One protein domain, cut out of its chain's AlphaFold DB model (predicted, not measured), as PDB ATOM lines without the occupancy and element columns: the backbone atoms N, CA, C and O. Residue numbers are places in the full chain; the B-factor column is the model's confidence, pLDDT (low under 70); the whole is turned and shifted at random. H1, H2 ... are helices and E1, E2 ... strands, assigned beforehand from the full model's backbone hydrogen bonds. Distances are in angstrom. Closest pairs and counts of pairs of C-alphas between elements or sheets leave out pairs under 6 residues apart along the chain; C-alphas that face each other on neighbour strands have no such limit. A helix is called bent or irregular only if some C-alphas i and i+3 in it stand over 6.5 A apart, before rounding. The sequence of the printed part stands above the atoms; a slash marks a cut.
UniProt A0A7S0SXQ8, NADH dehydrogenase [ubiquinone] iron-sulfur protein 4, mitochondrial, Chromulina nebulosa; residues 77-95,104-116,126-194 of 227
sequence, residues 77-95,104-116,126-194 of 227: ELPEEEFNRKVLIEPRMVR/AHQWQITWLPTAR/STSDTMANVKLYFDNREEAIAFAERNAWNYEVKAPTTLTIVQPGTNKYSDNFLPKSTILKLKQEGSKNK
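AT A GLANCE: This is residues 77 to 95, 104 to 116 and 126 to 194 of the 227 residues of the protein "NADH dehydrogenase [ubiquinone] iron-sulfur protein 4, mitochondrial" of Chromulina nebulosa (UniProt A0A7S0SXQ8). A small, strongly twisted four-stranded sheet with H2 packed over one face makes one lobe; a long arm, residues 158 to 172, leads away from it to a far, small head of two helices, H3 and H4, which has no contact with the sheet. H1 sits at the other end of the model, beside the start of E4, and residues 164 to 174 of the arm and the head's first helix stand free. The printed part has 101 residues with four named helices and four named strands, in the order H1 E1 E2 E3 H2 E4 H3 H4; the class is mixed, helices and strands, and the mixed sheet runs E3 E2 E1 E4. The whole is extended, with a radius of gyration of the C-alphas of 22.9 A and spans of 72 by 32 by 18 A, the arm and head making much of the length.

IN THESE COORDINATES: Find C-alpha 80 at (201.918, 220.115, 109.676), where H1, residues 80 to 84, begins. E1, residues 86 to 91, then runs 16.7 A. Past the first cut look for E2, residues 107 to 111, 13.6 A long, and past the second for E3, residues 135 to 138. H2, residues 141 to 150, is 14.3 A long and begins at C-alpha 141, (206.042, 220.997, 135.204). E4 is residues 154 to 157 and H3 residues 173 to 177. H4, residues 180 to 192, runs 18.0 A to C-alpha 192 at (203.010, 242.708, 171.396); it is irregular, with C-alphas 188 and 191 9.4 A apart.

HOW THE PARTS SIT: Start at E1, an inner strand. E4 is its parallel neighbour, with N 87 and O 154 at 2.8 A. E2 is its antiparallel neighbour, with N 90 and O 108 at 2.9 A. The edge strand E3 is antiparallel to E2, with N 107 and O 138 at 2.8 A. H2 is on the sheet at a height of 7.8 A, over E1 and, only just, E2, where 3 of its C-alphas fall; it runs along the strands, at 16 degrees to E1 on the local plane. This makes two layers, a helix on one face of a sheet. The closest C-alphas of H2 and E1 are those of Ala 144 and Ile 89, 7.0 A apart. E3, H2 and E4 form a split strand-helix-strand unit, two strands running the same way with E2 and E1 between them, and its crossover is right-handed. H1 is not on the sheet, but only just, with 4 pairs of C-alphas within 10 A; its closest C-alpha to E4 is Asn 84, 6.7 A from that of Asn 154. H3 and H4 are close but not clearly touching, the C-alphas of Asp 175 and Ile 183 being 7.0 A apart. H2 and H4 are apart. Every O i to N i+4 pair is within hydrogen-bond range in H1 and H2; H4 has 7 of 9, and H3 has 0 of 1 but 2 of 2 O i to N i+3 pairs.

THE WHOLE: The C-alphas farthest apart are those of Glu 77 and Lys 194, 72.2 A. Residues 96 to 103 are not printed, with 9.6 A from C-alpha 95 to C-alpha 104; nor are 117 to 125, with 5.7 A from C-alpha 116 to C-alpha 126. The link from E4 to H3, 15 residues, is long. The mean pLDDT of the printed part is 88.9, and no printed residue is under 70.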
ATOM      1  N   GLU A  77     202.342 211.175 112.604       84.88
ATOM      2  CA  GLU A  77     201.411 211.348 111.471       84.88
ATOM      3  C   GLU A  77     200.446 212.546 111.600       84.88
ATOM      4  O   GLU A  77     199.451 212.651 110.884       84.88
ATOM      5  N   LEU A  78     200.749 213.493 112.493       84.62
ATOM      6  CA  LEU A  78     199.985 214.723 112.646       84.62
ATOM      7  C   LEU A  78     200.218 215.646 111.438       84.62
ATOM      8  O   LEU A  78     201.363 215.800 110.999       84.62
ATOM      9  N   PRO A  79     199.166 216.308 110.922       87.38
ATOM     10  CA  PRO A  79     199.323 217.281 109.851       87.38
ATOM     11  C   PRO A  79     200.202 218.455 110.307       87.38
ATOM     12  O   PRO A  79     200.196 218.842 111.479       87.38
ATOM     13  N   GLU A  80     200.947 219.051 109.371       84.69
ATOM     14  CA  GLU A  80     201.918 220.115 109.676       84.69
ATOM     15  C   GLU A  80     201.281 221.332 110.367       84.69
ATOM     16  O   GLU A  80     201.915 221.979 111.202       84.69
ATOM     17  N   GLU A  81     200.016 221.620 110.054       85.31
ATOM     18  CA  GLU A  81     199.246 222.716 110.649       85.31
ATOM     19  C   GLU A  81     199.058 222.538 112.160       85.31
ATOM     20  O   GLU A  81     199.328 223.458 112.934       85.31
ATOM     21  N   GLU A  82     198.663 221.337 112.593       85.75
ATOM     22  CA  GLU A  82     198.457 221.030 114.013       85.75
ATOM     23  C   GLU A  82     199.784 220.944 114.767       85.75
ATOM     24  O   GLU A  82     199.854 221.273 115.948       85.75
ATOM     25  N   PHE A  83     200.859 220.556 114.081       83.50
ATOM     26  CA  PHE A  83     202.191 220.508 114.671       83.50
ATOM     27  C   PHE A  83     202.769 221.902 114.952       83.50
ATOM     28  O   PHE A  83     203.372 222.134 116.001       83.50
ATOM     29  N   ASN A  84     202.598 222.842 114.019       86.75
ATOM     30  CA  ASN A  84     203.109 224.208 114.168       86.75
ATOM     31  C   ASN A  84     202.344 225.016 115.223       86.75
ATOM     32  O   ASN A  84     202.825 226.059 115.684       86.75
ATOM     33  N   ARG A  85     201.162 224.537 115.614       88.81
ATOM     34  CA  ARG A  85     200.320 225.156 116.625       88.81
ATOM     35  C   ARG A  85     201.023 225.212 117.975       88.81
ATOM     36  O   ARG A  85     201.695 224.281 118.412       88.81
ATOM     37  N   LYS A  86     200.823 226.331 118.669       92.81
ATOM     38  CA  LYS A  86     201.365 226.525 120.009       92.81
ATOM     39  C   LYS A  86     200.505 225.815 121.049       92.81
ATOM     40  O   LYS A  86     199.281 225.964 121.078       92.81
ATOM     41  N   VAL A  87     201.181 225.106 121.933       95.31
ATOM     42  CA  VAL A  87     200.617 224.394 123.064       95.31
ATOM     43  C   VAL A  87     200.875 225.189 124.341       95.31
ATOM     44  O   VAL A  87     201.906 225.835 124.507       95.31
ATOM     45  N   LEU A  88     199.923 225.169 125.257       96.06
ATOM     46  CA  LEU A  88     199.999 225.863 126.526       96.06
ATOM     47  C   LEU A  88     200.215 224.852 127.652       96.06
ATOM     48  O   LEU A  88     199.447 223.905 127.793       96.06
ATOM     49  N   ILE A  89     201.237 225.081 128.467       97.19
ATOM     50  CA  ILE A  89     201.532 224.309 129.672       97.19
ATOM     51  C   ILE A  89     201.153 225.174 130.871       97.19
ATOM     52  O   ILE A  89     201.762 226.217 131.116       97.19
ATOM     53  N   GLU A  90     200.134 224.767 131.621       95.38
ATOM     54  CA  GLU A  90     199.620 225.544 132.748       95.38
ATOM     55  C   GLU A  90     199.287 224.663 133.957       95.38
ATOM     56  O   GLU A  90     198.928 223.495 133.792       95.38
ATOM     57  N   PRO A  91     199.384 225.197 135.187       93.62
ATOM     58  CA  PRO A  91     198.876 224.499 136.359       93.62
ATOM     59  C   PRO A  91     197.360 224.334 136.237       93.62
ATOM     60  O   PRO A  91     196.633 225.249 135.830       93.62
ATOM     61  N   ARG A  92     196.850 223.174 136.634       92.25
ATOM     62  CA  ARG A  92     195.419 222.916 136.631       92.25
ATOM     63  C   ARG A  92     194.751 223.722 137.738       92.25
ATOM     64  O   ARG A  92     194.984 223.521 138.927       92.25
ATOM     65  N   MET A  93     193.869 224.629 137.339       88.12
ATOM     66  CA  MET A  93     193.171 225.496 138.281       88.12
ATOM     67  C   MET A  93     191.997 224.776 138.952       88.12
ATOM     68  O   MET A  93     191.263 224.000 138.330       88.12
ATOM     69  N   VAL A  94     191.791 225.075 140.233       87.31
ATOM     70  CA  VAL A  94     190.571 224.696 140.950       87.31
ATOM     71  C   VAL A  94     189.407 225.566 140.489       87.31
ATOM     72  O   VAL A  94     189.578 226.724 140.106       87.31
ATOM     73  N   ARG A  95     188.195 225.015 140.527       88.94
ATOM     74  CA  ARG A  95     186.996 225.803 140.237       88.94
ATOM     75  C   ARG A  95     186.710 226.729 141.405       88.94
ATOM     76  O   ARG A  95     186.525 226.240 142.507       88.94
ATOM     77  N   ALA A 104     194.820 220.717 142.166       85.69
ATOM     78  CA  ALA A 104     195.617 221.939 142.036       85.69
ATOM     79  C   ALA A 104     197.118 221.696 141.809       85.69
ATOM     80  O   ALA A 104     197.823 222.605 141.383       85.69
ATOM     81  N   HIS A 105     197.613 220.499 142.134       86.19
ATOM     82  CA  HIS A 105     199.025 220.137 141.985       86.19
ATOM     83  C   HIS A 105     199.372 219.637 140.579       86.19
ATOM     84  O   HIS A 105     200.546 219.558 140.245       86.19
ATOM     85  N   GLN A 106     198.367 219.303 139.766       92.75
ATOM     86  CA  GLN A 106     198.585 218.760 138.430       92.75
ATOM     87  C   GLN A 106     198.883 219.875 137.432       92.75
ATOM     88  O   GLN A 106     198.299 220.957 137.487       92.75
ATOM     89  N   TRP A 107     199.734 219.574 136.467       95.25
ATOM     90  CA  TRP A 107     199.973 220.376 135.281       95.25
ATOM     91  C   TRP A 107     199.136 219.848 134.128       95.25
ATOM     92  O   TRP A 107     198.843 218.656 134.048       95.25
ATOM     93  N   GLN A 108     198.723 220.740 133.237       95.88
ATOM     94  CA  GLN A 108     198.009 220.360 132.034       95.88
ATOM     95  C   GLN A 108     198.615 221.000 130.795       95.88
ATOM     96  O   GLN A 108     199.089 222.136 130.823       95.88
ATOM     97  N   ILE A 109     198.550 220.249 129.706       97.19
ATOM     98  CA  ILE A 109     198.882 220.687 128.359       97.19
ATOM     99  C   ILE A 109     197.566 220.864 127.602       97.19
ATOM    100  O   ILE A 109     196.757 219.932 127.528       97.19
ATOM    101  N   THR A 110     197.340 222.063 127.069       95.69
ATOM    102  CA  THR A 110     196.139 222.436 126.312       95.69
ATOM    103  C   THR A 110     196.504 223.159 125.021       95.69
ATOM    104  O   THR A 110     197.509 223.859 124.944       95.69
ATOM    105  N   TRP A 111     195.680 223.013 123.987       93.94
ATOM    106  CA  TRP A 111     195.867 223.713 122.718       93.94
ATOM    107  C   TRP A 111     195.086 225.029 122.705       93.94
ATOM    108  O   TRP A 111     193.998 225.131 123.278       93.94
ATOM    109  N   LEU A 112     195.634 226.048 122.038       90.06
ATOM    110  CA  LEU A 112     194.964 227.342 121.882       90.06
ATOM    111  C   LEU A 112     193.694 227.192 121.041       90.06
ATOM    112  O   LEU A 112     193.808 226.704 119.924       90.06
ATOM    113  N   PRO A 113     192.510 227.608 121.514       86.62
ATOM    114  CA  PRO A 113     191.252 227.302 120.845       86.62
ATOM    115  C   PRO A 113     191.172 227.908 119.438       86.62
ATOM    116  O   PRO A 113     191.413 229.099 119.254       86.62
ATOM    117  N   THR A 114     190.756 227.090 118.473       90.00
ATOM    118  CA  THR A 114     190.422 227.518 117.109       90.00
ATOM    119  C   THR A 114     188.952 227.956 117.021       90.00
ATOM    120  O   THR A 114     188.172 227.800 117.973       90.00
ATOM    121  N   ALA A 115     188.566 228.532 115.882       92.12
ATOM    122  CA  ALA A 115     187.209 228.976 115.604       92.12
ATOM    123  C   ALA A 115     186.163 227.867 115.824       92.12
ATOM    124  O   ALA A 115     186.333 226.700 115.455       92.12
ATOM    125  N   ARG A 116     185.044 228.271 116.424       95.50
ATOM    126  CA  ARG A 116     183.828 227.473 116.573       95.50
ATOM    127  C   ARG A 116     182.679 228.244 115.940       95.50
ATOM    128  O   ARG A 116     182.623 229.463 116.083       95.50
ATOM    129  N   SER A 126     179.768 223.729 116.234       95.75
ATOM    130  CA  SER A 126     180.627 222.893 115.392       95.75
ATOM    131  C   SER A 126     182.060 223.434 115.369       95.75
ATOM    132  O   SER A 126     182.294 224.627 115.585       95.75
ATOM    133  N   THR A 127     183.033 222.552 115.139       94.88
ATOM    134  CA  THR A 127     184.455 222.900 115.017       94.88
ATOM    135  C   THR A 127     185.153 221.947 114.048       94.88
ATOM    136  O   THR A 127     184.741 220.796 113.927       94.88
ATOM    137  N   SER A 128     186.196 222.421 113.365       92.38
ATOM    138  CA  SER A 128     187.080 221.609 112.510       92.38
ATOM    139  C   SER A 128     188.336 221.138 113.245       92.38
ATOM    140  O   SER A 128     189.149 220.421 112.674       92.38
ATOM    141  N   ASP A 129     188.520 221.573 114.490       92.12
ATOM    142  CA  ASP A 129     189.737 221.364 115.262       92.12
ATOM    143  C   ASP A 129     189.706 220.018 115.995       92.12
ATOM    144  O   ASP A 129     188.868 219.783 116.872       92.12
ATOM    145  N   THR A 130     190.650 219.146 115.644       90.00
ATOM    146  CA  THR A 130     190.771 217.796 116.216       90.00
ATOM    147  C   THR A 130     191.335 217.809 117.638       90.00
ATOM    148  O   THR A 130     190.967 216.968 118.460       90.00
ATOM    149  N   MET A 131     192.178 218.791 117.965       91.25
ATOM    150  CA  MET A 131     192.858 218.909 119.258       91.25
ATOM    151  C   MET A 131     192.063 219.738 120.277       91.25
ATOM    152  O   MET A 131     192.437 219.815 121.448       91.25
ATOM    153  N   ALA A 132     190.925 220.310 119.873       91.19
ATOM    154  CA  ALA A 132     190.118 221.237 120.670       91.19
ATOM    155  C   ALA A 132     189.718 220.719 122.066       91.19
ATOM    156  O   ALA A 132     189.512 221.515 122.986       91.19
ATOM    157  N   ASN A 133     189.559 219.400 122.209       91.88
ATOM    158  CA  ASN A 133     189.105 218.745 123.439       91.88
ATOM    159  C   ASN A 133     190.206 217.937 124.139       91.88
ATOM    160  O   ASN A 133     189.961 217.377 125.210       91.88
ATOM    161  N   VAL A 134     191.402 217.867 123.557       93.25
ATOM    162  CA  VAL A 134     192.508 217.095 124.119       93.25
ATOM    163  C   VAL A 134     193.116 217.883 125.276       93.25
ATOM    164  O   VAL A 134     193.412 219.073 125.171       93.25
ATOM    165  N   LYS A 135     193.272 217.212 126.418       95.19
ATOM    166  CA  LYS A 135     193.965 217.732 127.600       95.19
ATOM    167  C   LYS A 135     194.834 216.625 128.155       95.19
ATOM    168  O   LYS A 135     194.322 215.551 128.464       95.19
ATOM    169  N   LEU A 136     196.124 216.894 128.286       95.88
ATOM    170  CA  LEU A 136     197.063 215.952 128.887       95.88
ATOM    171  C   LEU A 136     197.402 216.438 130.286       95.88
ATOM    172  O   LEU A 136     197.602 217.636 130.472       95.88
ATOM    173  N   TYR A 137     197.440 215.525 131.250       96.31
ATOM    174  CA  TYR A 137     197.703 215.836 132.652       96.31
ATOM    175  C   TYR A 137     199.031 215.225 133.082       96.31
ATOM    176  O   TYR A 137     199.324 214.084 132.731       96.31
ATOM    177  N   PHE A 138     199.792 215.986 133.858       96.62
ATOM    178  CA  PHE A 138     201.102 215.622 134.382       96.62
ATOM    179  C   PHE A 138     201.180 216.007 135.854       96.62
ATOM    180  O   PHE A 138     200.477 216.918 136.296       96.62
ATOM    181  N   ASP A 139     202.051 215.350 136.609       93.62
ATOM    182  CA  ASP A 139     202.246 215.694 138.018       93.62
ATOM    183  C   ASP A 139     203.235 216.854 138.171       93.62
ATOM    184  O   ASP A 139     203.039 217.736 139.005       93.62
ATOM    185  N   ASN A 140     204.258 216.907 137.311       94.31
ATOM    186  CA  ASN A 140     205.313 217.916 137.360       94.31
ATOM    187  C   ASN A 140     205.326 218.817 136.120       94.31
ATOM    188  O   ASN A 140     204.944 218.420 135.015       94.31
ATOM    189  N   ARG A 141     205.847 220.035 136.296       94.56
ATOM    190  CA  ARG A 141     206.042 220.997 135.204       94.56
ATOM    191  C   ARG A 141     207.058 220.476 134.193       94.56
ATOM    192  O   ARG A 141     206.866 220.598 132.987       94.56
ATOM    193  N   GLU A 142     208.152 219.932 134.703       95.81
ATOM    194  CA  GLU A 142     209.299 219.465 133.933       95.81
ATOM    195  C   GLU A 142     208.909 218.287 133.043       95.81
ATOM    196  O   GLU A 142     209.359 218.199 131.906       95.81
ATOM    197  N   GLU A 143     208.017 217.422 133.528       95.75
ATOM    198  CA  GLU A 143     207.496 216.288 132.770       95.75
ATOM    199  C   GLU A 143     206.628 216.746 131.592       95.75
ATOM    200  O   GLU A 143     206.802 216.265 130.471       95.75
ATOM    201  N   ALA A 144     205.758 217.737 131.812       96.25
ATOM    202  CA  ALA A 144     204.964 218.335 130.744       96.25
ATOM    203  C   ALA A 144     205.855 218.995 129.674       96.25
ATOM    204  O   ALA A 144     205.610 218.844 128.475       96.25
ATOM    205  N   ILE A 145     206.919 219.690 130.096       96.19
ATOM    206  CA  ILE A 145     207.900 220.298 129.186       96.19
ATOM    207  C   ILE A 145     208.641 219.217 128.396       96.19
ATOM    208  O   ILE A 145     208.671 219.277 127.170       96.19
ATOM    209  N   ALA A 146     209.169 218.193 129.069       94.56
ATOM    210  CA  ALA A 146     209.878 217.095 128.422       94.56
ATOM    211  C   ALA A 146     208.984 216.350 127.416       94.56
ATOM    212  O   ALA A 146     209.450 215.947 126.349       94.56
ATOM    213  N   PHE A 147     207.691 216.197 127.717       93.62
ATOM    214  CA  PHE A 147     206.726 215.610 126.793       93.62
ATOM    215  C   PHE A 147     206.502 216.489 125.556       93.62
ATOM    216  O   PHE A 147     206.533 215.980 124.434       93.62
ATOM    217  N   ALA A 148     206.314 217.799 125.734       93.00
ATOM    218  CA  ALA A 148     206.172 218.730 124.617       93.00
ATOM    219  C   ALA A 148     207.439 218.764 123.742       93.00
ATOM    220  O   ALA A 148     207.346 218.692 122.517       93.00
ATOM    221  N   GLU A 149     208.623 218.779 124.359       91.88
ATOM    222  CA  GLU A 149     209.914 218.757 123.666       91.88
ATOM    223  C   GLU A 149     210.133 217.459 122.895       91.88
ATOM    224  O   GLU A 149     210.531 217.499 121.730       91.88
ATOM    225  N   ARG A 150     209.815 216.310 123.503       88.62
ATOM    226  CA  ARG A 150     209.896 214.994 122.857       88.62
ATOM    227  C   ARG A 150     209.021 214.925 121.606       88.62
ATOM    228  O   ARG A 150     209.450 214.372 120.597       88.62
ATOM    229  N   ASN A 151     207.826 215.506 121.660       88.31
ATOM    230  CA  ASN A 151     206.921 215.593 120.514       88.31
ATOM    231  C   ASN A 151     207.241 216.767 119.576       88.31
ATOM    232  O   ASN A 151     206.528 216.958 118.600       88.31
ATOM    233  N   ALA A 152     208.306 217.529 119.840       89.00
ATOM    234  CA  ALA A 152     208.723 218.711 119.088       89.00
ATOM    235  C   ALA A 152     207.660 219.827 118.983       89.00
ATOM    236  O   ALA A 152     207.705 220.625 118.050       89.00
ATOM    237  N   TRP A 153     206.724 219.925 119.928       90.88
ATOM    238  CA  TRP A 153     205.694 220.965 119.905       90.88
ATOM    239  C   TRP A 153     206.227 222.322 120.364       90.88
ATOM    240  O   TRP A 153     207.010 222.419 121.310       90.88
ATOM    241  N   ASN A 154     205.728 223.391 119.745       92.19
ATOM    242  CA  ASN A 154     205.956 224.748 120.231       92.19
ATOM    243  C   ASN A 154     205.119 224.973 121.487       92.19
ATOM    244  O   ASN A 154     203.899 224.859 121.421       92.19
ATOM    245  N   TYR A 155     205.734 225.327 122.616       95.19
ATOM    246  CA  TYR A 155     205.009 225.480 123.876       95.19
ATOM    247  C   TYR A 155     205.193 226.852 124.535       95.19
ATOM    248  O   TYR A 155     206.155 227.578 124.285       95.19
ATOM    249  N   GLU A 156     204.246 227.222 125.392       96.44
ATOM    250  CA  GLU A 156     204.326 228.362 126.306       96.44
ATOM    251  C   GLU A 156     203.979 227.910 127.716       96.44
ATOM    252  O   GLU A 156     202.984 227.216 127.917       96.44
ATOM    253  N   VAL A 157     204.788 228.311 128.696       96.44
ATOM    254  CA  VAL A 157     204.594 227.896 130.086       96.44
ATOM    255  C   VAL A 157     204.050 229.050 130.908       96.44
ATOM    256  O   VAL A 157     204.700 230.089 131.035       96.44
ATOM    257  N   LYS A 158     202.878 228.856 131.513       94.38
ATOM    258  CA  LYS A 158     202.324 229.803 132.483       94.38
ATOM    259  C   LYS A 158     202.957 229.615 133.859       94.38
ATOM    260  O   LYS A 158     203.310 228.506 134.262       94.38
ATOM    261  N   ALA A 159     203.065 230.718 134.595       90.38
ATOM    262  CA  ALA A 159     203.520 230.698 135.978       90.38
ATOM    263  C   ALA A 159     202.568 229.867 136.867       90.38
ATOM    264  O   ALA A 159     201.357 229.857 136.624       90.38
ATOM    265  N   PRO A 160     203.094 229.182 137.899       85.69
ATOM    266  CA  PRO A 160     202.268 228.436 138.836       85.69
ATOM    267  C   PRO A 160     201.344 229.378 139.619       85.69
ATOM    268  O   PRO A 160     201.771 230.426 140.105       85.69
ATOM    269  N   THR A 161     200.084 228.983 139.790       79.19
ATOM    270  CA  THR A 161     199.137 229.717 140.633       79.19
ATOM    271  C   THR A 161     199.446 229.431 142.098       79.19
ATOM    272  O   THR A 161     199.229 228.319 142.576       79.19
ATOM    273  N   THR A 162     199.931 230.428 142.838       75.88
ATOM    274  CA  THR A 162     200.118 230.296 144.286       75.88
ATOM    275  C   THR A 162     198.763 230.343 144.982       75.88
ATOM    276  O   THR A 162     198.095 231.377 145.001       75.88
ATOM    277  N   LEU A 163     198.346 229.222 145.570       71.62
ATOM    278  CA  LEU A 163     197.223 229.220 146.500       71.62
ATOM    279  C   LEU A 163     197.714 229.741 147.852       71.62
ATOM    280  O   LEU A 163     198.677 229.218 148.412       71.62
ATOM    281  N   THR A 164     197.045 230.759 148.390       74.25
ATOM    282  CA  THR A 164     197.302 231.222 149.757       74.25
ATOM    283  C   THR A 164     196.812 230.159 150.733       74.25
ATOM    284  O   THR A 164     195.629 230.099 151.067       74.25
ATOM    285  N   ILE A 165     197.721 229.295 151.183       73.44
ATOM    286  CA  ILE A 165     197.431 228.311 152.224       73.44
ATOM    287  C   ILE A 165     197.444 229.050 153.564       73.44
ATOM    288  O   ILE A 165     198.500 229.424 154.074       73.44
ATOM    289  N   VAL A 166     196.264 229.282 154.135       78.31
ATOM    290  CA  VAL A 166     196.154 229.782 155.509       78.31
ATOM    291  C   VAL A 166     196.514 228.637 156.449       78.31
ATOM    292  O   VAL A 166     195.878 227.584 156.409       78.31
ATOM    293  N   GLN A 167     197.536 228.824 157.288       79.88
ATOM    294  CA  GLN A 167     197.939 227.777 158.224       79.88
ATOM    295  C   GLN A 167     196.811 227.492 159.232       79.88
ATOM    296  O   GLN A 167     196.213 228.446 159.753       79.88
ATOM    297  N   PRO A 168     196.527 226.214 159.545       75.19
ATOM    298  CA  PRO A 168     195.573 225.855 160.588       75.19
ATOM    299  C   PRO A 168     195.903 226.573 161.904       75.19
ATOM    300  O   PRO A 168     197.055 226.613 162.322       75.19
ATOM    301  N   GLY A 169     194.899 227.180 162.541       77.12
ATOM    302  CA  GLY A 169     195.078 227.956 163.778       77.12
ATOM    303  C   GLY A 169     195.382 229.447 163.584       77.12
ATOM    304  O   GLY A 169     195.328 230.192 164.563       77.12
ATOM    305  N   THR A 170     195.623 229.907 162.347       81.50
ATOM    306  CA  THR A 170     195.738 231.349 162.039       81.50
ATOM    307  C   THR A 170     194.407 232.066 162.259       81.50
ATOM    308  O   THR A 170     194.368 233.123 162.879       81.50
ATOM    309  N   ASN A 171     193.309 231.473 161.786       82.56
ATOM    310  CA  ASN A 171     191.963 232.001 161.992       82.56
ATOM    311  C   ASN A 171     191.374 231.363 163.250       82.56
ATOM    312  O   ASN A 171     191.124 230.154 163.269       82.56
ATOM    313  N   LYS A 172     191.153 232.160 164.298       86.19
ATOM    314  CA  LYS A 172     190.556 231.686 165.550       86.19
ATOM    315  C   LYS A 172     189.081 232.057 165.596       86.19
ATOM    316  O   LYS A 172     188.707 233.191 165.322       86.19
ATOM    317  N   TYR A 173     188.236 231.114 166.009       87.31
ATOM    318  CA  TYR A 173     186.796 231.359 166.148       87.31
ATOM    319  C   TYR A 173     186.475 232.454 167.181       87.31
ATOM    320  O   TYR A 173     185.501 233.184 167.017       87.31
ATOM    321  N   SER A 174     187.323 232.619 168.206       85.94
ATOM    322  CA  SER A 174     187.221 233.693 169.205       85.94
ATOM    323  C   SER A 174     187.200 235.090 168.590       85.94
ATOM    324  O   SER A 174     186.552 235.987 169.124       85.94
ATOM    325  N   ASP A 175     187.880 235.269 167.458       86.19
ATOM    326  CA  ASP A 175     188.058 236.577 166.834       86.19
ATOM    327  C   ASP A 175     186.743 237.095 166.234       86.19
ATOM    328  O   ASP A 175     186.558 238.304 166.119       86.19
ATOM    329  N   ASN A 176     185.788 236.200 165.950       89.94
ATOM    330  CA  ASN A 176     184.455 236.551 165.455       89.94
ATOM    331  C   ASN A 176     183.642 237.391 166.456       89.94
ATOM    332  O   ASN A 176     182.733 238.110 166.043       89.94
ATOM    333  N   PHE A 177     183.953 237.308 167.755       88.69
ATOM    334  CA  PHE A 177     183.224 238.005 168.823       88.69
ATOM    335  C   PHE A 177     183.930 239.271 169.318       88.69
ATOM    336  O   PHE A 177     183.421 239.962 170.200       88.69
ATOM    337  N   LEU A 178     185.113 239.583 168.782       87.31
ATOM    338  CA  LEU A 178     185.858 240.771 169.179       87.31
ATOM    339  C   LEU A 178     185.332 242.020 168.453       87.31
ATOM    340  O   LEU A 178     184.954 241.956 167.282       87.31
ATOM    341  N   PRO A 179     185.361 243.200 169.099       89.38
ATOM    342  CA  PRO A 179     185.072 244.451 168.410       89.38
ATOM    343  C   PRO A 179     186.059 244.673 167.257       89.38
ATOM    344  O   PRO A 179     187.252 244.391 167.389       89.38
ATOM    345  N   LYS A 180     185.599 245.276 166.152       89.00
ATOM    346  CA  LYS A 180     186.456 245.589 164.988       89.00
ATOM    347  C   LYS A 180     187.718 246.377 165.369       89.00
ATOM    348  O   LYS A 180     188.785 246.120 164.820       89.00
ATOM    349  N   SER A 181     187.608 247.306 166.321       89.69
ATOM    350  CA  SER A 181     188.741 248.088 166.835       89.69
ATOM    351  C   SER A 181     189.797 247.207 167.508       89.69
ATOM    352  O   SER A 181     190.992 247.402 167.293       89.69
ATOM    353  N   THR A 182     189.367 246.203 168.273       86.69
ATOM    354  CA  THR A 182     190.239 245.215 168.912       86.69
ATOM    355  C   THR A 182     190.915 244.323 167.874       86.69
ATOM    356  O   THR A 182     192.128 244.148 167.938       86.69
ATOM    357  N   ILE A 183     190.177 243.830 166.871       87.88
ATOM    358  CA  ILE A 183     190.731 243.013 165.773       87.88
ATOM    359  C   ILE A 183     191.811 243.788 165.001       87.88
ATOM    360  O   ILE A 183     192.880 243.249 164.716       87.88
ATOM    361  N   LEU A 184     191.566 245.065 164.689       88.44
ATOM    362  CA  LEU A 184     192.536 245.928 164.005       88.44
ATOM    363  C   LEU A 184     193.816 246.121 164.825       88.44
ATOM    364  O   LEU A 184     194.909 245.967 164.278       88.44
ATOM    365  N   LYS A 185     193.691 246.392 166.132       87.12
ATOM    366  CA  LYS A 185     194.846 246.492 167.038       87.12
ATOM    367  C   LYS A 185     195.628 245.181 167.110       87.12
ATOM    368  O   LYS A 185     196.848 245.206 167.004       87.12
ATOM    369  N   LEU A 186     194.940 244.041 167.208       86.50
ATOM    370  CA  LEU A 186     195.576 242.718 167.205       86.50
ATOM    371  C   LEU A 186     196.326 242.444 165.897       86.50
ATOM    372  O   LEU A 186     197.420 241.890 165.931       86.50
ATOM    373  N   LYS A 187     195.788 242.872 164.748       85.50
ATOM    374  CA  LYS A 187     196.453 242.723 163.445       85.50
ATOM    375  C   LYS A 187     197.693 243.614 163.302       85.50
ATOM    376  O   LYS A 187     198.656 243.195 162.670       85.50
ATOM    377  N   GLN A 188     197.672 244.826 163.861       88.94
ATOM    378  CA  GLN A 188     198.798 245.770 163.813       88.94
ATOM    379  C   GLN A 188     199.920 245.402 164.793       88.94
ATOM    380  O   GLN A 188     201.095 245.441 164.439       88.94
ATOM    381  N   GLU A 189     199.562 245.058 166.030       88.38
ATOM    382  CA  GLU A 189     200.513 244.844 167.127       88.38
ATOM    383  C   GLU A 189     200.924 243.369 167.284       88.38
ATOM    384  O   GLU A 189     201.959 243.071 167.889       88.38
ATOM    385  N   GLY A 190     200.132 242.432 166.747       82.25
ATOM    386  CA  GLY A 190     200.365 240.993 166.857       82.25
ATOM    387  C   GLY A 190     200.521 240.550 168.313       82.25
ATOM    388  O   GLY A 190     199.742 240.923 169.189       82.25
ATOM    389  N   SER A 191     201.578 239.785 168.596       73.19
ATOM    390  CA  SER A 191     201.896 239.288 169.945       73.19
ATOM    391  C   SER A 191     202.341 240.366 170.941       73.19
ATOM    392  O   SER A 191     202.455 240.073 172.126       73.19
ATOM    393  N   LYS A 192     202.615 241.602 170.498       79.69
ATOM    394  CA  LYS A 192     203.010 242.708 171.396       79.69
ATOM    395  C   LYS A 192     201.815 243.343 172.113       79.69
ATOM    396  O   LYS A 192     202.000 244.150 173.024       79.69
ATOM    397  N   ASN A 193     200.603 242.989 171.700       76.31
ATOM    398  CA  ASN A 193     199.366 243.530 172.227       76.31
ATOM    399  C   ASN A 193     199.087 243.025 173.662       76.31
ATOM    400  O   ASN A 193     199.184 241.831 173.943       76.31
ATOM    401  N   LYS A 194     198.707 243.932 174.574       80.75
ATOM    402  CA  LYS A 194     198.404 243.626 175.989       80.75
ATOM    403  C   LYS A 194     196.904 243.589 176.324       80.75
ATOM    404  O   LYS A 194     196.559 243.511 177.495       80.75
TER     405      LYS A 194